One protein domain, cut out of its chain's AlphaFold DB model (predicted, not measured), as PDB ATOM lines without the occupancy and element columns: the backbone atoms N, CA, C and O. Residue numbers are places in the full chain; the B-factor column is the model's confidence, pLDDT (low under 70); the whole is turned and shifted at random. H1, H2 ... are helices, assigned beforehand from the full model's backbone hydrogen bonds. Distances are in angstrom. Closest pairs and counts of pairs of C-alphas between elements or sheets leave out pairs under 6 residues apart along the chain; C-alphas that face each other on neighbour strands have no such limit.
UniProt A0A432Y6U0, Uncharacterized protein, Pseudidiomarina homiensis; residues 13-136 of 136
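Overview. This is residues 13 to 136 of the 136 residues of an uncharacterized protein of Pseudidiomarina homiensis (UniProt A0A432Y6U0). A helical head with a long arm: H1, H5 and H7 run nearly in line with one another, H5 between the other two, and H6 slopes across one end of the three. The arm is residues 34 to 40 going out, H3 near the tip and H4 coming back. The printed part has 124 residues with seven named helices, H1 to H7 in chain order, and no named strand; the class is all helix. It is loose, with a radius of gyration of the C-alphas of 17.3 A, and elongated, spanning 49 by 31 by 30 A.

Along the chain. Find C-alpha 13 at (13.478, 163.106, 129.563); from there H1 runs 16.5 A through residues 13 to 24. Next come H2, residues 29 to 33, and H3, residues 41 to 47. H4, residues 58 to 75, covers 25.7 A, and H5 is residues 78 to 88. H6, residues 103 to 118, and H7, residues 120 to 135, each cover 22.4 A; H7 ends at C-alpha 135, (0.445, 158.182, 111.563).

Arrangement. Start at the hubs, H1 and H5: they touch at Ile 23 and Phe 87, C-alphas 7.7 A apart, at a shallow tilt of 18 degrees, the same way. H5 touches H7 at Lys 81 and Leu 134, 6.0 A between C-alphas, at 9 degrees, opposite ways. H1, with residues 23 to 24 alone, touches H6 at a steep tilt of 45 degrees; the C-alphas of Ser 24 and Val 105 are 4.8 A apart. H2 touches H7, C-alphas of His 30 and Leu 130 at 4.7 A. H3 and H4 only just touch, with 3 pairs of C-alphas within 8 A, closest Arg 41 and Tyr 58. In each helix every O i to N i+4 pair is within hydrogen-bond range.

Size, cuts and confidence. The C-alphas of Asn 53 and Arg 117 are the farthest apart, 52.9 A. Residues 50 to 55 and 117 to 122 stand free. The printed part has no cut; the link H5 to H6 is long, and residue 136 is under pLDDT 70.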
ATOM      1  N   GLU A  13      13.369 161.741 129.034       93.25
ATOM      2  CA  GLU A  13      13.478 163.106 129.563       93.25
ATOM      3  C   GLU A  13      13.615 164.141 128.436       93.25
ATOM      4  O   GLU A  13      12.894 165.137 128.417       93.25
ATOM      5  N   ILE A  14      14.477 163.868 127.450       93.75
ATOM      6  CA  ILE A  14      14.636 164.726 126.268       93.75
ATOM      7  C   ILE A  14      13.341 164.739 125.445       93.75
ATOM      8  O   ILE A  14      12.930 165.800 124.973       93.75
ATOM      9  N   LYS A  15      12.669 163.589 125.309       94.75
ATOM     10  CA  LYS A  15      11.370 163.482 124.635       94.75
ATOM     11  C   LYS A  15      10.310 164.358 125.299       94.75
ATOM     12  O   LYS A  15       9.633 165.113 124.610       94.75
ATOM     13  N   ARG A  16      10.209 164.314 126.630       95.69
ATOM     14  CA  ARG A  16       9.299 165.167 127.411       95.69
ATOM     15  C   ARG A  16       9.601 166.650 127.222       95.69
ATOM     16  O   ARG A  16       8.687 167.426 126.971       95.69
ATOM     17  N   GLY A  17      10.877 167.035 127.250       95.75
ATOM     18  CA  GLY A  17      11.291 168.410 126.957       95.75
ATOM     19  C   GLY A  17      10.901 168.863 125.544       95.75
ATOM     20  O   GLY A  17      10.419 169.979 125.363       95.75
ATOM     21  N   LEU A  18      11.043 167.983 124.548       95.31
ATOM     22  CA  LEU A  18      10.598 168.249 123.179       95.31
ATOM     23  C   LEU A  18       9.074 168.420 123.097       95.31
ATOM     24  O   LEU A  18       8.612 169.378 122.484       95.31
ATOM     25  N   LEU A  19       8.300 167.522 123.714       96.81
ATOM     26  CA  LEU A  19       6.837 167.609 123.750       96.81
ATOM     27  C   LEU A  19       6.378 168.919 124.392       96.81
ATOM     28  O   LEU A  19       5.575 169.637 123.801       96.81
ATOM     29  N   PHE A  20       6.963 169.280 125.535       97.62
ATOM     30  CA  PHE A  20       6.707 170.555 126.198       97.62
ATOM     31  C   PHE A  20       7.014 171.760 125.293       97.62
ATOM     32  O   PHE A  20       6.218 172.699 125.212       97.62
ATOM     33  N   ALA A  21       8.142 171.732 124.573       96.56
ATOM     34  CA  ALA A  21       8.517 172.796 123.644       96.56
ATOM     35  C   ALA A  21       7.537 172.921 122.463       96.56
ATOM     36  O   ALA A  21       7.215 174.038 122.057       96.56
ATOM     37  N   LEU A  22       7.029 171.801 121.933       96.69
ATOM     38  CA  LEU A  22       6.027 171.793 120.859       96.69
ATOM     39  C   LEU A  22       4.726 172.472 121.306       96.69
ATOM     40  O   LEU A  22       4.219 173.346 120.602       96.69
ATOM     41  N   ILE A  23       4.224 172.132 122.495       97.31
ATOM     42  CA  ILE A  23       2.962 172.681 123.018       97.31
ATOM     43  C   ILE A  23       3.096 174.082 123.638       97.31
ATOM     44  O   ILE A  23       2.095 174.694 123.997       97.31
ATOM     45  N   SER A  24       4.319 174.603 123.760       97.00
ATOM     46  CA  SER A  24       4.604 175.951 124.281       97.00
ATOM     47  C   SER A  24       4.998 176.958 123.195       97.00
ATOM     48  O   SER A  24       5.110 178.150 123.469       97.00
ATOM     49  N   SER A  25       5.247 176.499 121.968       95.06
ATOM     50  CA  SER A  25       5.704 177.334 120.855       95.06
ATOM     51  C   SER A  25       4.542 178.025 120.144       95.06
ATOM     52  O   SER A  25       3.491 177.428 119.940       95.06
ATOM     53  N   ASN A  26       4.740 179.245 119.638       91.12
ATOM     54  CA  ASN A  26       3.750 179.903 118.771       91.12
ATOM     55  C   ASN A  26       3.653 179.262 117.377       91.12
ATOM     56  O   ASN A  26       2.614 179.368 116.729       91.12
ATOM     57  N   ARG A  27       4.690 178.547 116.927       93.19
ATOM     58  CA  ARG A  27       4.719 177.917 115.602       93.19
ATOM     59  C   ARG A  27       3.754 176.720 115.518       93.19
ATOM     60  O   ARG A  27       3.575 176.030 116.526       93.19
ATOM     61  N   PRO A  28       3.117 176.440 114.366       94.50
ATOM     62  CA  PRO A  28       2.302 175.239 114.201       94.50
ATOM     63  C   PRO A  28       3.094 173.952 114.456       94.50
ATOM     64  O   PRO A  28       4.210 173.783 113.962       94.50
ATOM     65  N   THR A  29       2.497 173.021 115.202       95.25
ATOM     66  CA  THR A  29       3.154 171.773 115.629       95.25
ATOM     67  C   THR A  29       3.634 170.939 114.437       95.25
ATOM     68  O   THR A  29       4.756 170.434 114.443       95.25
ATOM     69  N   HIS A  30       2.823 170.845 113.377       94.56
ATOM     70  CA  HIS A  30       3.165 170.081 112.175       94.56
ATOM     71  C   HIS A  30       4.416 170.631 111.470       94.56
ATOM     72  O   HIS A  30       5.247 169.850 111.023       94.56
ATOM     73  N   GLU A  31       4.618 171.952 111.435       93.62
ATOM     74  CA  GLU A  31       5.827 172.556 110.855       93.62
ATOM     75  C   GLU A  31       7.078 172.313 111.700       93.62
ATOM     76  O   GLU A  31       8.187 172.221 111.176       93.62
ATOM     77  N   MET A  32       6.924 172.232 113.021       93.00
ATOM     78  CA  MET A  32       8.042 171.916 113.908       93.00
ATOM     79  C   MET A  32       8.491 170.457 113.740       93.00
ATOM     80  O   MET A  32       9.683 170.171 113.827       93.00
ATOM     81  N   LEU A  33       7.555 169.544 113.458       90.69
ATOM     82  CA  LEU A  33       7.829 168.124 113.193       90.69
ATOM     83  C   LEU A  33       8.253 167.845 111.734       90.69
ATOM     84  O   LEU A  33       8.991 166.889 111.458       90.69
ATOM     85  N   ALA A  34       7.813 168.682 110.794       88.88
ATOM     86  CA  ALA A  34       8.205 168.675 109.389       88.88
ATOM     87  C   ALA A  34       9.137 169.855 109.084       88.88
ATOM     88  O   ALA A  34       8.751 170.848 108.472       88.88
ATOM     89  N   LEU A  35      10.391 169.725 109.524       83.88
ATOM     90  CA  LEU A  35      11.414 170.743 109.304       83.88
ATOM     91  C   LEU A  35      11.636 171.010 107.809       83.88
ATOM     92  O   LEU A  35      11.909 170.087 107.041       83.88
ATOM     93  N   ASN A  36      11.606 172.288 107.430       85.69
ATOM     94  CA  ASN A  36      12.083 172.736 106.126       85.69
ATOM     95  C   ASN A  36      13.621 172.710 106.114       85.69
ATOM     96  O   ASN A  36      14.270 173.480 106.827       85.69
ATOM     97  N   LEU A  37      14.203 171.790 105.346       86.75
ATOM     98  CA  LEU A  37      15.648 171.587 105.278       86.75
ATOM     99  C   LEU A  37      16.262 172.570 104.281       86.75
ATOM    100  O   LEU A  37      16.394 172.275 103.100       86.75
ATOM    101  N   LEU A  38      16.641 173.744 104.780       87.44
ATOM    102  CA  LEU A  38      17.354 174.741 103.986       87.44
ATOM    103  C   LEU A  38      18.824 174.351 103.798       87.44
ATOM    104  O   LEU A  38      19.427 173.745 104.699       87.44
ATOM    105  N   ASP A  39      19.390 174.750 102.656       89.75
ATOM    106  CA  ASP A  39      20.836 174.757 102.456       89.75
ATOM    107  C   ASP A  39      21.448 175.899 103.274       89.75
ATOM    108  O   ASP A  39      21.129 177.075 103.098       89.75
ATOM    109  N   GLN A  40      22.291 175.524 104.226       90.31
ATOM    110  CA  GLN A  40      22.969 176.408 105.161       90.31
ATOM    111  C   GLN A  40      24.487 176.338 104.984       90.31
ATOM    112  O   GLN A  40      25.211 176.782 105.871       90.31
ATOM    113  N   ARG A  41      24.985 175.799 103.861       92.75
ATOM    114  CA  ARG A  41      26.420 175.615 103.607       92.75
ATOM    115  C   ARG A  41      27.212 176.905 103.776       92.75
ATOM    116  O   ARG A  41      28.145 176.937 104.568       92.75
ATOM    117  N   ALA A  42      26.768 177.988 103.139       92.06
ATOM    118  CA  ALA A  42      27.436 179.283 103.252       92.06
ATOM    119  C   ALA A  42      27.470 179.798 104.702       92.06
ATOM    120  O   ALA A  42      28.476 180.345 105.148       92.06
ATOM    121  N   ALA A  43      26.391 179.623 105.470       90.19
ATOM    122  CA  ALA A  43      26.377 180.010 106.881       90.19
ATOM    123  C   ALA A  43      27.303 179.114 107.717       90.19
ATOM    124  O   ALA A  43      27.987 179.606 108.611       90.19
ATOM    125  N   PHE A  44      27.342 177.816 107.412       90.25
ATOM    126  CA  PHE A  44      28.195 176.838 108.071       90.25
ATOM    127  C   PHE A  44      29.683 177.145 107.865       90.25
ATOM    128  O   PHE A  44      30.417 177.298 108.838       90.25
ATOM    129  N   GLU A  45      30.104 177.298 106.612       89.06
ATOM    130  CA  GLU A  45      31.491 177.574 106.221       89.06
ATOM    131  C   GLU A  45      31.975 178.897 106.831       89.06
ATOM    132  O   GLU A  45      33.002 178.948 107.498       89.06
ATOM    133  N   ASN A  46      31.170 179.960 106.747       90.00
ATOM    134  CA  ASN A  46      31.582 181.276 107.244       90.00
ATOM    135  C   ASN A  46      31.580 181.420 108.775       90.00
ATOM    136  O   ASN A  46      32.165 182.372 109.296       90.00
ATOM    137  N   ARG A  47      30.850 180.569 109.511       88.00
ATOM    138  CA  ARG A  47      30.586 180.782 110.951       88.00
ATOM    139  C   ARG A  47      30.920 179.606 111.851       88.00
ATOM    140  O   ARG A  47      30.848 179.785 113.058       88.00
ATOM    141  N   PHE A  48      31.225 178.430 111.317       84.62
ATOM    142  CA  PHE A  48      31.423 177.225 112.126       84.62
ATOM    143  C   PHE A  48      32.617 176.384 111.673       84.62
ATOM    144  O   PHE A  48      33.161 175.623 112.480       84.62
ATOM    145  N   GLU A  49      33.061 176.522 110.422       84.94
ATOM    146  CA  GLU A  49      34.289 175.881 109.961       84.94
ATOM    147  C   GLU A  49      35.498 176.358 110.784       84.94
ATOM    148  O   GLU A  49      35.607 177.521 111.168       84.94
ATOM    149  N   GLY A  50      36.381 175.424 111.144       84.69
ATOM    150  CA  GLY A  50      37.552 175.707 111.980       84.69
ATOM    151  C   GLY A  50      37.266 175.946 113.473       84.69
ATOM    152  O   GLY A  50      38.209 175.979 114.257       84.69
ATOM    153  N   MET A  51      36.002 176.030 113.913       86.38
ATOM    154  CA  MET A  51      35.653 176.275 115.329       86.38
ATOM    155  C   MET A  51      35.707 175.028 116.229       86.38
ATOM    156  O   MET A  51      35.369 175.081 117.411       86.38
ATOM    157  N   SER A  52      36.104 173.880 115.685       84.69
ATOM    158  CA  SER A  52      36.167 172.606 116.398       84.69
ATOM    159  C   SER A  52      37.542 171.977 116.211       84.69
ATOM    160  O   SER A  52      38.029 171.862 115.091       84.69
ATOM    161  N   ASN A  53      38.110 171.428 117.290       87.56
ATOM    162  CA  ASN A  53      39.368 170.650 117.280       87.56
ATOM    163  C   ASN A  53      39.260 169.322 116.500       87.56
ATOM    164  O   ASN A  53      40.107 168.436 116.588       87.56
ATOM    165  N   VAL A  54      38.138 169.120 115.823       85.44
ATOM    166  CA  VAL A  54      37.731 167.913 115.134       85.44
ATOM    167  C   VAL A  54      37.092 168.344 113.833       85.44
ATOM    168  O   VAL A  54      36.130 169.112 113.870       85.44
ATOM    169  N   VAL A  55      37.555 167.744 112.739       85.81
ATOM    170  CA  VAL A  55      36.932 167.883 111.425       85.81
ATOM    171  C   VAL A  55      35.457 167.491 111.517       85.81
ATOM    172  O   VAL A  55      35.121 166.378 111.935       85.81
ATOM    173  N   PHE A  56      34.602 168.448 111.182       86.44
ATOM    174  CA  PHE A  56      33.158 168.320 111.083       86.44
ATOM    175  C   PHE A  56      32.750 169.177 109.893       86.44
ATOM    176  O   PHE A  56      32.861 170.398 109.947       86.44
ATOM    177  N   ASN A  57      32.386 168.525 108.797       89.75
ATOM    178  CA  ASN A  57      32.049 169.215 107.558       89.75
ATOM    179  C   ASN A  57      30.525 169.387 107.433       89.75
ATOM    180  O   ASN A  57      29.737 168.911 108.256       89.75
ATOM    181  N   TYR A  58      30.096 170.063 106.371       91.00
ATOM    182  CA  TYR A  58      28.676 170.301 106.149       91.00
ATOM    183  C   TYR A  58      27.875 169.008 105.897       91.00
ATOM    184  O   TYR A  58      26.737 168.889 106.346       91.00
ATOM    185  N   THR A  59      28.462 167.995 105.251       91.06
ATOM    186  CA  THR A  59      27.760 166.721 105.015       91.06
ATOM    187  C   THR A  59      27.554 165.932 106.314       91.06
ATOM    188  O   THR A  59      26.504 165.312 106.491       91.06
ATOM    189  N   ASP A  60      28.479 166.025 107.275       90.06
ATOM    190  CA  ASP A  60      28.325 165.484 108.630       90.06
ATOM    191  C   ASP A  60      27.171 166.169 109.376       90.06
ATOM    192  O   ASP A  60      26.396 165.502 110.076       90.06
ATOM    193  N   PHE A  61      27.029 167.490 109.219       89.69
ATOM    194  CA  PHE A  61      25.902 168.250 109.760       89.69
ATOM    195  C   PHE A  61      24.572 167.758 109.190       89.69
ATOM    196  O   PHE A  61      23.664 167.420 109.957       89.69
ATOM    197  N   GLU A  62      24.461 167.632 107.868       91.88
ATOM    198  CA  GLU A  62      23.238 167.151 107.222       91.88
ATOM    199  C   GLU A  62      22.895 165.714 107.625       91.88
ATOM    200  O   GLU A  62      21.745 165.419 107.971       91.88
ATOM    201  N   ALA A  63      23.891 164.824 107.655       91.38
ATOM    202  CA  ALA A  63      23.720 163.444 108.090       91.38
ATOM    203  C   ALA A  63      23.255 163.364 109.554       91.38
ATOM    204  O   ALA A  63      22.333 162.608 109.881       91.38
ATOM    205  N   THR A  64      23.846 164.177 110.435       90.25
ATOM    206  CA  THR A  64      23.483 164.239 111.857       90.25
ATOM    207  C   THR A  64      22.069 164.785 112.049       90.25
ATOM    208  O   THR A  64      21.281 164.184 112.783       90.25
ATOM    209  N   ARG A  65      21.704 165.860 111.338       90.81
ATOM    210  CA  ARG A  65      20.349 166.436 111.321       90.81
ATOM    211  C   ARG A  65      19.316 165.399 110.883       90.81
ATOM    212  O   ARG A  65      18.336 165.166 111.590       90.81
ATOM    213  N   ASN A  66      19.568 164.705 109.774       90.56
ATOM    214  CA  ASN A  66      18.675 163.665 109.259       90.56
ATOM    215  C   ASN A  66      18.521 162.496 110.239       90.56
ATOM    216  O   ASN A  66      17.416 161.983 110.439       90.56
ATOM    217  N   LYS A  67      19.612 162.082 110.893       91.25
ATOM    218  CA  LYS A  67      19.572 161.054 111.937       91.25
ATOM    219  C   LYS A  67      18.750 161.504 113.145       91.25
ATOM    220  O   LYS A  67      17.965 160.706 113.659       91.25
ATOM    221  N   LEU A  68      18.899 162.754 113.587       89.56
ATOM    222  CA  LEU A  68      18.147 163.307 114.714       89.56
ATOM    223  C   LEU A  68      16.646 163.343 114.415       89.56
ATOM    224  O   LEU A  68      15.865 162.844 115.220       89.56
ATOM    225  N   ILE A  69      16.252 163.826 113.234       88.81
ATOM    226  CA  ILE A  69      14.847 163.855 112.796       88.81
ATOM    227  C   ILE A  69      14.243 162.449 112.823       88.81
ATOM    228  O   ILE A  69      13.185 162.235 113.414       88.81
ATOM    229  N   LYS A  70      14.939 161.462 112.240       88.81
ATOM    230  CA  LYS A  70      14.495 160.058 112.260       88.81
ATOM    231  C   LYS A  70      14.391 159.504 113.682       88.81
ATOM    232  O   LYS A  70      13.463 158.758 113.974       88.81
ATOM    233  N   THR A  71      15.332 159.859 114.556       91.00
ATOM    234  CA  THR A  71      15.344 159.413 115.957       91.00
ATOM    235  C   THR A  71      14.149 159.978 116.719       91.00
ATOM    236  O   THR A  71      13.446 159.217 117.375       91.00
ATOM    237  N   ILE A  72      13.877 161.279 116.576       90.00
ATOM    238  CA  ILE A  72      12.726 161.945 117.193       90.00
ATOM    239  C   ILE A  72      11.426 161.283 116.738       90.00
ATOM    240  O   ILE A  72      10.648 160.843 117.578       90.00
ATOM    241  N   ARG A  73      11.217 161.129 115.424       87.56
ATOM    242  CA  ARG A  73       9.982 160.528 114.889       87.56
ATOM    243  C   ARG A  73       9.736 159.117 115.422       87.56
ATOM    244  O   ARG A  73       8.628 158.809 115.830       87.56
ATOM    245  N   ARG A  74      10.782 158.288 115.494       89.06
ATOM    246  CA  ARG A  74      10.692 156.916 116.027       89.06
ATOM    247  C   ARG A  74      10.498 156.843 117.542       89.06
ATOM    248  O   ARG A  74      10.122 155.793 118.042       89.06
ATOM    249  N   SER A  75      10.815 157.912 118.269       91.31
ATOM    250  CA  SER A  75      10.717 157.936 119.733       91.31
ATOM    251  C   SER A  75       9.317 158.262 120.256       91.31
ATOM    252  O   SER A  75       9.033 157.978 121.420       91.31
ATOM    253  N   LEU A  76       8.467 158.867 119.416       93.06
ATOM    254  CA  LEU A  76       7.090 159.199 119.766       93.06
ATOM    255  C   LEU A  76       6.260 157.914 119.773       93.06
ATOM    256  O   LEU A  76       6.062 157.290 118.728       93.06
ATOM    257  N   ASN A  77       5.805 157.517 120.957       94.50
ATOM    258  CA  ASN A  77       4.888 156.396 121.113       94.50
ATOM    259  C   ASN A  77       3.443 156.840 120.822       94.50
ATOM    260  O   ASN A  77       3.179 158.013 120.552       94.50
ATOM    261  N   GLU A  78       2.499 155.904 120.878       95.50
ATOM    262  CA  GLU A  78       1.103 156.209 120.564       95.50
ATOM    263  C   GLU A  78       0.482 157.225 121.534       95.50
ATOM    264  O   GLU A  78      -0.188 158.153 121.095       95.50
ATOM    265  N   ALA A  79       0.783 157.136 122.833       96.06
ATOM    266  CA  ALA A  79       0.308 158.111 123.815       96.06
ATOM    267  C   ALA A  79       0.838 159.528 123.526       96.06
ATOM    268  O   ALA A  79       0.090 160.498 123.622       96.06
ATOM    269  N   ASP A  80       2.098 159.656 123.097       96.44
ATOM    270  CA  ASP A  80       2.699 160.937 122.707       96.44
ATOM    271  C   ASP A  80       1.971 161.547 121.502       96.44
ATOM    272  O   ASP A  80       1.678 162.744 121.472       96.44
ATOM    273  N   LYS A  81       1.670 160.715 120.498       96.19
ATOM    274  CA  LYS A  81       0.975 161.121 119.271       96.19
ATOM    275  C   LYS A  81      -0.459 161.559 119.564       96.19
ATOM    276  O   LYS A  81      -0.860 162.639 119.131       96.19
ATOM    277  N   GLN A  82      -1.198 160.767 120.341       96.94
ATOM    278  CA  GLN A  82      -2.572 161.080 120.740       96.94
ATOM    279  C   GLN A  82      -2.642 162.329 121.624       96.94
ATOM    280  O   GLN A  82      -3.517 163.175 121.436       96.94
ATOM    281  N   PHE A  83      -1.678 162.517 122.528       97.69
ATOM    282  CA  PHE A  83      -1.578 163.747 123.308       97.69
ATOM    283  C   PHE A  83      -1.375 164.979 122.412       97.69
ATOM    284  O   PHE A  83      -2.071 165.979 122.567       97.69
ATOM    285  N   LEU A  84      -0.465 164.921 121.432       97.44
ATOM    286  CA  LEU A  84      -0.254 166.043 120.511       97.44
ATOM    287  C   LEU A  84      -1.498 166.342 119.661       97.44
ATOM    288  O   LEU A  84      -1.809 167.518 119.451       97.44
ATOM    289  N   LEU A  85      -2.206 165.315 119.181       97.75
ATOM    290  CA  LEU A  85      -3.444 165.483 118.412       97.75
ATOM    291  C   LEU A  85      -4.556 166.106 119.254       97.75
ATOM    292  O   LEU A  85      -5.126 167.113 118.843       97.75
ATOM    293  N   SER A  86      -4.814 165.556 120.438       97.62
ATOM    294  CA  SER A  86      -5.835 166.059 121.361       97.62
ATOM    295  C   SER A  86      -5.530 167.491 121.822       97.62
ATOM    296  O   SER A  86      -6.401 168.357 121.763       97.62
ATOM    297  N   PHE A  87      -4.267 167.800 122.142       98.19
ATOM    298  CA  PHE A  87      -3.833 169.157 122.478       98.19
ATOM    299  C   PHE A  87      -4.075 170.157 121.342       98.19
ATOM    300  O   PHE A  87      -4.668 171.213 121.566       98.19
ATOM    301  N   ASN A  88      -3.638 169.842 120.115       97.69
ATOM    302  CA  ASN A  88      -3.860 170.737 118.972       97.69
ATOM    303  C   ASN A  88      -5.345 170.802 118.580       97.69
ATOM    304  O   ASN A  88      -5.775 171.826 118.061       97.69
ATOM    305  N   GLY A  89      -6.116 169.757 118.902       97.56
ATOM    306  CA  GLY A  89      -7.570 169.673 118.790       97.56
ATOM    307  C   GLY A  89      -8.360 170.472 119.835       97.56
ATOM    308  O   GLY A  89      -9.577 170.569 119.694       97.56
ATOM    309  N   LEU A  90      -7.683 171.089 120.816       97.81
ATOM    310  CA  LEU A  90      -8.252 171.815 121.966       97.81
ATOM    311  C   LEU A  90      -8.929 170.933 123.029       97.81
ATOM    312  O   LEU A  90      -9.620 171.457 123.900       97.81
ATOM    313  N   GLU A  91      -8.679 169.627 123.011       97.31
ATOM    314  CA  GLU A  91      -9.203 168.657 123.982       97.31
ATOM    315  C   GLU A  91      -8.066 167.832 124.622       97.31
ATOM    316  O   GLU A  91      -8.104 166.606 124.580       97.31
ATOM    317  N   PRO A  92      -7.008 168.463 125.171       97.06
ATOM    318  CA  PRO A  92      -5.838 167.744 125.680       97.06
ATOM    319  C   PRO A  92      -6.172 166.779 126.822       97.06
ATOM    320  O   PRO A  92      -6.809 167.161 127.805       97.06
ATOM    321  N   ASP A  93      -5.625 165.566 126.741       96.62
ATOM    322  CA  ASP A  93      -5.607 164.620 127.856       96.62
ATOM    323  C   ASP A  93      -4.410 164.887 128.786       96.62
ATOM    324  O   ASP A  93      -3.276 164.460 128.545       96.62
ATOM    325  N   TRP A  94      -4.665 165.605 129.878       96.56
ATOM    326  CA  TRP A  94      -3.644 165.955 130.869       96.56
ATOM    327  C   TRP A  94      -3.189 164.782 131.746       96.56
ATOM    328  O   TRP A  94      -2.193 164.926 132.453       96.56
ATOM    329  N   SER A  95      -3.863 163.625 131.698       95.81
ATOM    330  CA  SER A  95      -3.432 162.437 132.449       95.81
ATOM    331  C   SER A  95      -2.107 161.866 131.927       95.81
ATOM    332  O   SER A  95      -1.358 161.245 132.681       95.81
ATOM    333  N   VAL A  96      -1.789 162.127 130.653       94.69
ATOM    334  CA  VAL A  96      -0.530 161.720 130.015       94.69
ATOM    335  C   VAL A  96       0.604 162.674 130.390       94.69
ATOM    336  O   VAL A  96       1.695 162.239 130.769       94.69
ATOM    337  N   TYR A  97       0.350 163.981 130.292       95.62
ATOM    338  CA  TYR A  97       1.332 165.030 130.549       95.62
ATOM    339  C   TYR A  97       0.707 166.212 131.286       95.62
ATOM    340  O   TYR A  97      -0.027 167.001 130.693       95.62
ATOM    341  N   ASP A  98       1.070 166.398 132.553       94.94
ATOM    342  CA  ASP A  98       0.574 167.503 133.373       94.94
ATOM    343  C   ASP A  98       1.339 168.813 133.095       94.94
ATOM    344  O   ASP A  98       2.210 169.254 133.848       94.94
ATOM    345  N   TYR A  99       1.046 169.425 131.945       96.69
ATOM    346  CA  TYR A  99       1.620 170.712 131.533       96.69
ATOM    347  C   TYR A  99       0.608 171.866 131.558       96.69
ATOM    348  O   TYR A  99       0.916 172.984 131.138       96.69
ATOM    349  N   HIS A 100      -0.600 171.633 132.067       95.62
ATOM    350  CA  HIS A 100      -1.697 172.595 131.970       95.62
ATOM    351  C   HIS A 100      -1.472 173.864 132.806       95.62
ATOM    352  O   HIS A 100      -2.098 174.896 132.561       95.62
ATOM    353  N   GLN A 101      -0.586 173.809 133.803       96.31
ATOM    354  CA  GLN A 101      -0.302 174.929 134.698       96.31
ATOM    355  C   GLN A 101       0.582 176.006 134.057       96.31
ATOM    356  O   GLN A 101       0.512 177.173 134.457       96.31
ATOM    357  N   PHE A 102       1.373 175.651 133.041       97.75
ATOM    358  CA  PHE A 102       2.376 176.545 132.470       97.75
ATOM    359  C   PHE A 102       1.740 177.673 131.634       97.75
ATOM    360  O   PHE A 102       0.918 177.401 130.752       97.75
ATOM    361  N   PRO A 103       2.141 178.946 131.838       97.69
ATOM    362  CA  PRO A 103       1.587 180.077 131.089       97.69
ATOM    363  C   PRO A 103       1.751 179.958 129.571       97.69
ATOM    364  O   PRO A 103       0.834 180.301 128.831       97.69
ATOM    365  N   SER A 104       2.887 179.430 129.099       97.56
ATOM    366  CA  SER A 104       3.156 179.225 127.667       97.56
ATOM    367  C   SER A 104       2.170 178.251 127.022       97.56
ATOM    368  O   SER A 104       1.701 178.486 125.909       97.56
ATOM    369  N   VAL A 105       1.811 177.188 127.740       97.88
ATOM    370  CA  VAL A 105       0.862 176.167 127.284       97.88
ATOM    371  C   VAL A 105      -0.551 176.747 127.219       97.88
ATOM    372  O   VAL A 105      -1.233 176.613 126.203       97.88
ATOM    373  N   LYS A 106      -0.966 177.483 128.260       97.75
ATOM    374  CA  LYS A 106      -2.248 178.214 128.275       97.75
ATOM    375  C   LYS A 106      -2.338 179.211 127.118       97.75
ATOM    376  O   LYS A 106      -3.355 179.274 126.429       97.75
ATOM    377  N   TRP A 107      -1.257 179.950 126.867       97.88
ATOM    378  CA  TRP A 107      -1.170 180.905 125.763       97.88
ATOM    379  C   TRP A 107      -1.321 180.225 124.399       97.88
ATOM    380  O   TRP A 107      -2.085 180.690 123.552       97.88
ATOM    381  N   LYS A 108      -0.648 179.087 124.192       97.88
ATOM    382  CA  LYS A 108      -0.772 178.305 122.958       97.88
ATOM    383  C   LYS A 108      -2.206 177.831 122.720       97.88
ATOM    384  O   LYS A 108      -2.703 178.006 121.611       97.88
ATOM    385  N   LEU A 109      -2.878 177.290 123.738       98.00
ATOM    386  CA  LEU A 109      -4.279 176.859 123.637       98.00
ATOM    387  C   LEU A 109      -5.212 178.026 123.302       98.00
ATOM    388  O   LEU A 109      -6.062 177.900 122.423       98.00
ATOM    389  N   MET A 110      -5.017 179.184 123.936       97.69
ATOM    390  CA  MET A 110      -5.798 180.386 123.635       97.69
ATOM    391  C   MET A 110      -5.613 180.833 122.177       97.69
ATOM    392  O   MET A 110      -6.592 181.154 121.499       97.69
ATOM    393  N   ASN A 111      -4.379 180.800 121.667       97.38
ATOM    394  CA  ASN A 111      -4.091 181.135 120.272       97.38
ATOM    395  C   ASN A 111      -4.683 180.117 119.297       97.38
ATOM    396  O   ASN A 111      -5.230 180.521 118.277       97.38
ATOM    397  N   LEU A 112      -4.617 178.821 119.606       97.75
ATOM    398  CA  LEU A 112      -5.237 177.774 118.792       97.75
ATOM    399  C   LEU A 112      -6.763 177.922 118.756       97.75
ATOM    400  O   LEU A 112      -7.355 177.842 117.684       97.75
ATOM    401  N   ALA A 113      -7.398 178.219 119.893       98.00
ATOM    402  CA  ALA A 113      -8.838 178.457 119.967       98.00
ATOM    403  C   ALA A 113      -9.251 179.696 119.166       98.00
ATOM    404  O   ALA A 113     -10.236 179.669 118.427       98.00
ATOM    405  N   LYS A 114      -8.473 180.780 119.264       98.06
ATOM    406  CA  LYS A 114      -8.666 181.975 118.441       98.06
ATOM    407  C   LYS A 114      -8.509 181.648 116.951       98.06
ATOM    408  O   LYS A 114      -9.413 181.949 116.180       98.06
ATOM    409  N   PHE A 115      -7.432 180.962 116.579       97.56
ATOM    410  CA  PHE A 115      -7.131 180.574 115.203       97.56
ATOM    411  C   PHE A 115      -8.213 179.674 114.588       97.56
ATOM    412  O   PHE A 115      -8.645 179.929 113.468       97.56
ATOM    413  N   LYS A 116      -8.731 178.691 115.337       97.88
ATOM    414  CA  LYS A 116      -9.850 177.837 114.907       97.88
ATOM    415  C   LYS A 116     -11.103 178.650 114.564       97.88
ATOM    416  O   LYS A 116     -11.799 178.308 113.616       97.88
ATOM    417  N   ARG A 117     -11.393 179.717 115.321       98.19
ATOM    418  CA  ARG A 117     -12.544 180.603 115.058       98.19
ATOM    419  C   ARG A 117     -12.310 181.535 113.871       98.19
ATOM    420  O   ARG A 117     -13.236 181.771 113.108       98.19
ATOM    421  N   GLU A 118     -11.105 182.081 113.740       98.19
ATOM    422  CA  GLU A 118     -10.774 183.072 112.706       98.19
ATOM    423  C   GLU A 118     -10.506 182.446 111.332       98.19
ATOM    424  O   GLU A 118     -10.713 183.087 110.306       98.19
ATOM    425  N   SER A 119     -10.008 181.210 111.283       97.81
ATOM    426  CA  SER A 119      -9.622 180.538 110.036       97.81
ATOM    427  C   SER A 119      -9.848 179.021 110.123       97.81
ATOM    428  O   SER A 119      -8.883 178.251 110.091       97.81
ATOM    429  N   PRO A 120     -11.111 178.564 110.230       97.69
ATOM    430  CA  PRO A 120     -11.444 177.157 110.469       97.69
ATOM    431  C   PRO A 120     -10.926 176.208 109.380       97.69
ATOM    432  O   PRO A 120     -10.429 175.132 109.703       97.69
ATOM    433  N   GLU A 121     -10.971 176.609 108.106       98.25
ATOM    434  CA  GLU A 121     -10.475 175.792 106.985       98.25
ATOM    435  C   GLU A 121      -8.959 175.567 107.067       98.25
ATOM    436  O   GLU A 121      -8.471 174.443 106.941       98.25
ATOM    437  N   VAL A 122      -8.200 176.631 107.348       97.88
ATOM    438  CA  VAL A 122      -6.740 176.544 107.493       97.88
ATOM    439  C   VAL A 122      -6.380 175.741 108.740       97.88
ATOM    440  O   VAL A 122      -5.463 174.923 108.696       97.88
ATOM    441  N   TYR A 123      -7.108 175.936 109.842       98.12
ATOM    442  CA  TYR A 123      -6.954 175.135 111.054       98.12
ATOM    443  C   TYR A 123      -7.148 173.641 110.768       98.12
ATOM    444  O   TYR A 123      -6.296 172.833 111.142       98.12
ATOM    445  N   GLN A 124      -8.214 173.280 110.053       98.06
ATOM    446  CA  GLN A 124      -8.515 171.894 109.702       98.06
ATOM    447  C   GLN A 124      -7.405 171.280 108.837       98.06
ATOM    448  O   GLN A 124      -6.907 170.198 109.149       98.06
ATOM    449  N   LEU A 125      -6.912 172.015 107.838       97.81
ATOM    450  CA  LEU A 125      -5.780 171.578 107.019       97.81
ATOM    451  C   LEU A 125      -4.499 171.362 107.850       97.81
ATOM    452  O   LEU A 125      -3.729 170.435 107.593       97.81
ATOM    453  N   GLN A 126      -4.231 172.213 108.846       97.00
ATOM    454  CA  GLN A 126      -3.083 172.021 109.740       97.00
ATOM    455  C   GLN A 126      -3.243 170.787 110.635       97.00
ATOM    456  O   GLN A 126      -2.251 170.095 110.883       97.00
ATOM    457  N   MET A 127      -4.464 170.496 111.088       97.88
ATOM    458  CA  MET A 127      -4.776 169.279 111.843       97.88
ATOM    459  C   MET A 127      -4.566 168.023 110.995       97.88
ATOM    460  O   MET A 127      -3.920 167.083 111.454       97.88
ATOM    461  N   GLU A 128      -5.016 168.025 109.742       97.44
ATOM    462  CA  GLU A 128      -4.807 166.917 108.800       97.44
ATOM    463  C   GLU A 128      -3.321 166.670 108.525       97.44
ATOM    464  O   GLU A 128      -2.851 165.533 108.588       97.44
ATOM    465  N   LYS A 129      -2.545 167.739 108.301       96.62
ATOM    466  CA  LYS A 129      -1.084 167.646 108.148       96.62
ATOM    467  C   LYS A 129      -0.418 167.063 109.390       96.62
ATOM    468  O   LYS A 129       0.494 166.249 109.262       96.62
ATOM    469  N   LEU A 130      -0.847 167.478 110.583       96.62
ATOM    470  CA  LEU A 130      -0.317 166.936 111.833       96.62
ATOM    471  C   LEU A 130      -0.639 165.445 111.966       96.62
ATOM    472  O   LEU A 130       0.261 164.660 112.252       96.62
ATOM    473  N   ALA A 131      -1.888 165.048 111.714       95.94
ATOM    474  CA  ALA A 131      -2.313 163.653 111.768       95.94
ATOM    475  C   ALA A 131      -1.521 162.779 110.789       95.94
ATOM    476  O   ALA A 131      -0.957 161.765 111.196       95.94
ATOM    477  N   ALA A 132      -1.374 163.212 109.535       95.06
ATOM    478  CA  ALA A 132      -0.598 162.487 108.532       95.06
ATOM    479  C   ALA A 132       0.865 162.261 108.961       95.06
ATOM    480  O   ALA A 132       1.408 161.179 108.750       95.06
ATOM    481  N   LEU A 133       1.493 163.255 109.603       92.75
ATOM    482  CA  LEU A 133       2.871 163.151 110.104       92.75
ATOM    483  C   LEU A 133       3.025 162.227 111.316       92.75
ATOM    484  O   LEU A 133       4.120 161.721 111.549       92.75
ATOM    485  N   LEU A 134       1.977 162.071 112.129       90.88
ATOM    486  CA  LEU A 134       2.018 161.244 113.336       90.88
ATOM    487  C   LEU A 134       1.613 159.790 113.053       90.88
ATOM    488  O   LEU A 134       2.064 158.896 113.768       90.88
ATOM    489  N   VAL A 135       0.819 159.538 112.009       82.44
ATOM    490  CA  VAL A 135       0.445 158.182 111.563       82.44
ATOM    491  C   VAL A 135       1.574 157.501 110.771       82.44
ATOM    492  O   VAL A 135       1.686 156.278 110.825       82.44
ATOM    493  N   SER A 136       2.427 158.269 110.079       62.47
ATOM    494  CA  SER A 136       3.599 157.767 109.332       62.47
ATOM    495  C   SER A 136       4.757 157.311 110.222       62.47
ATOM    496  O   SER A 136       5.455 156.348 109.836       62.47
TER     497      SER A 136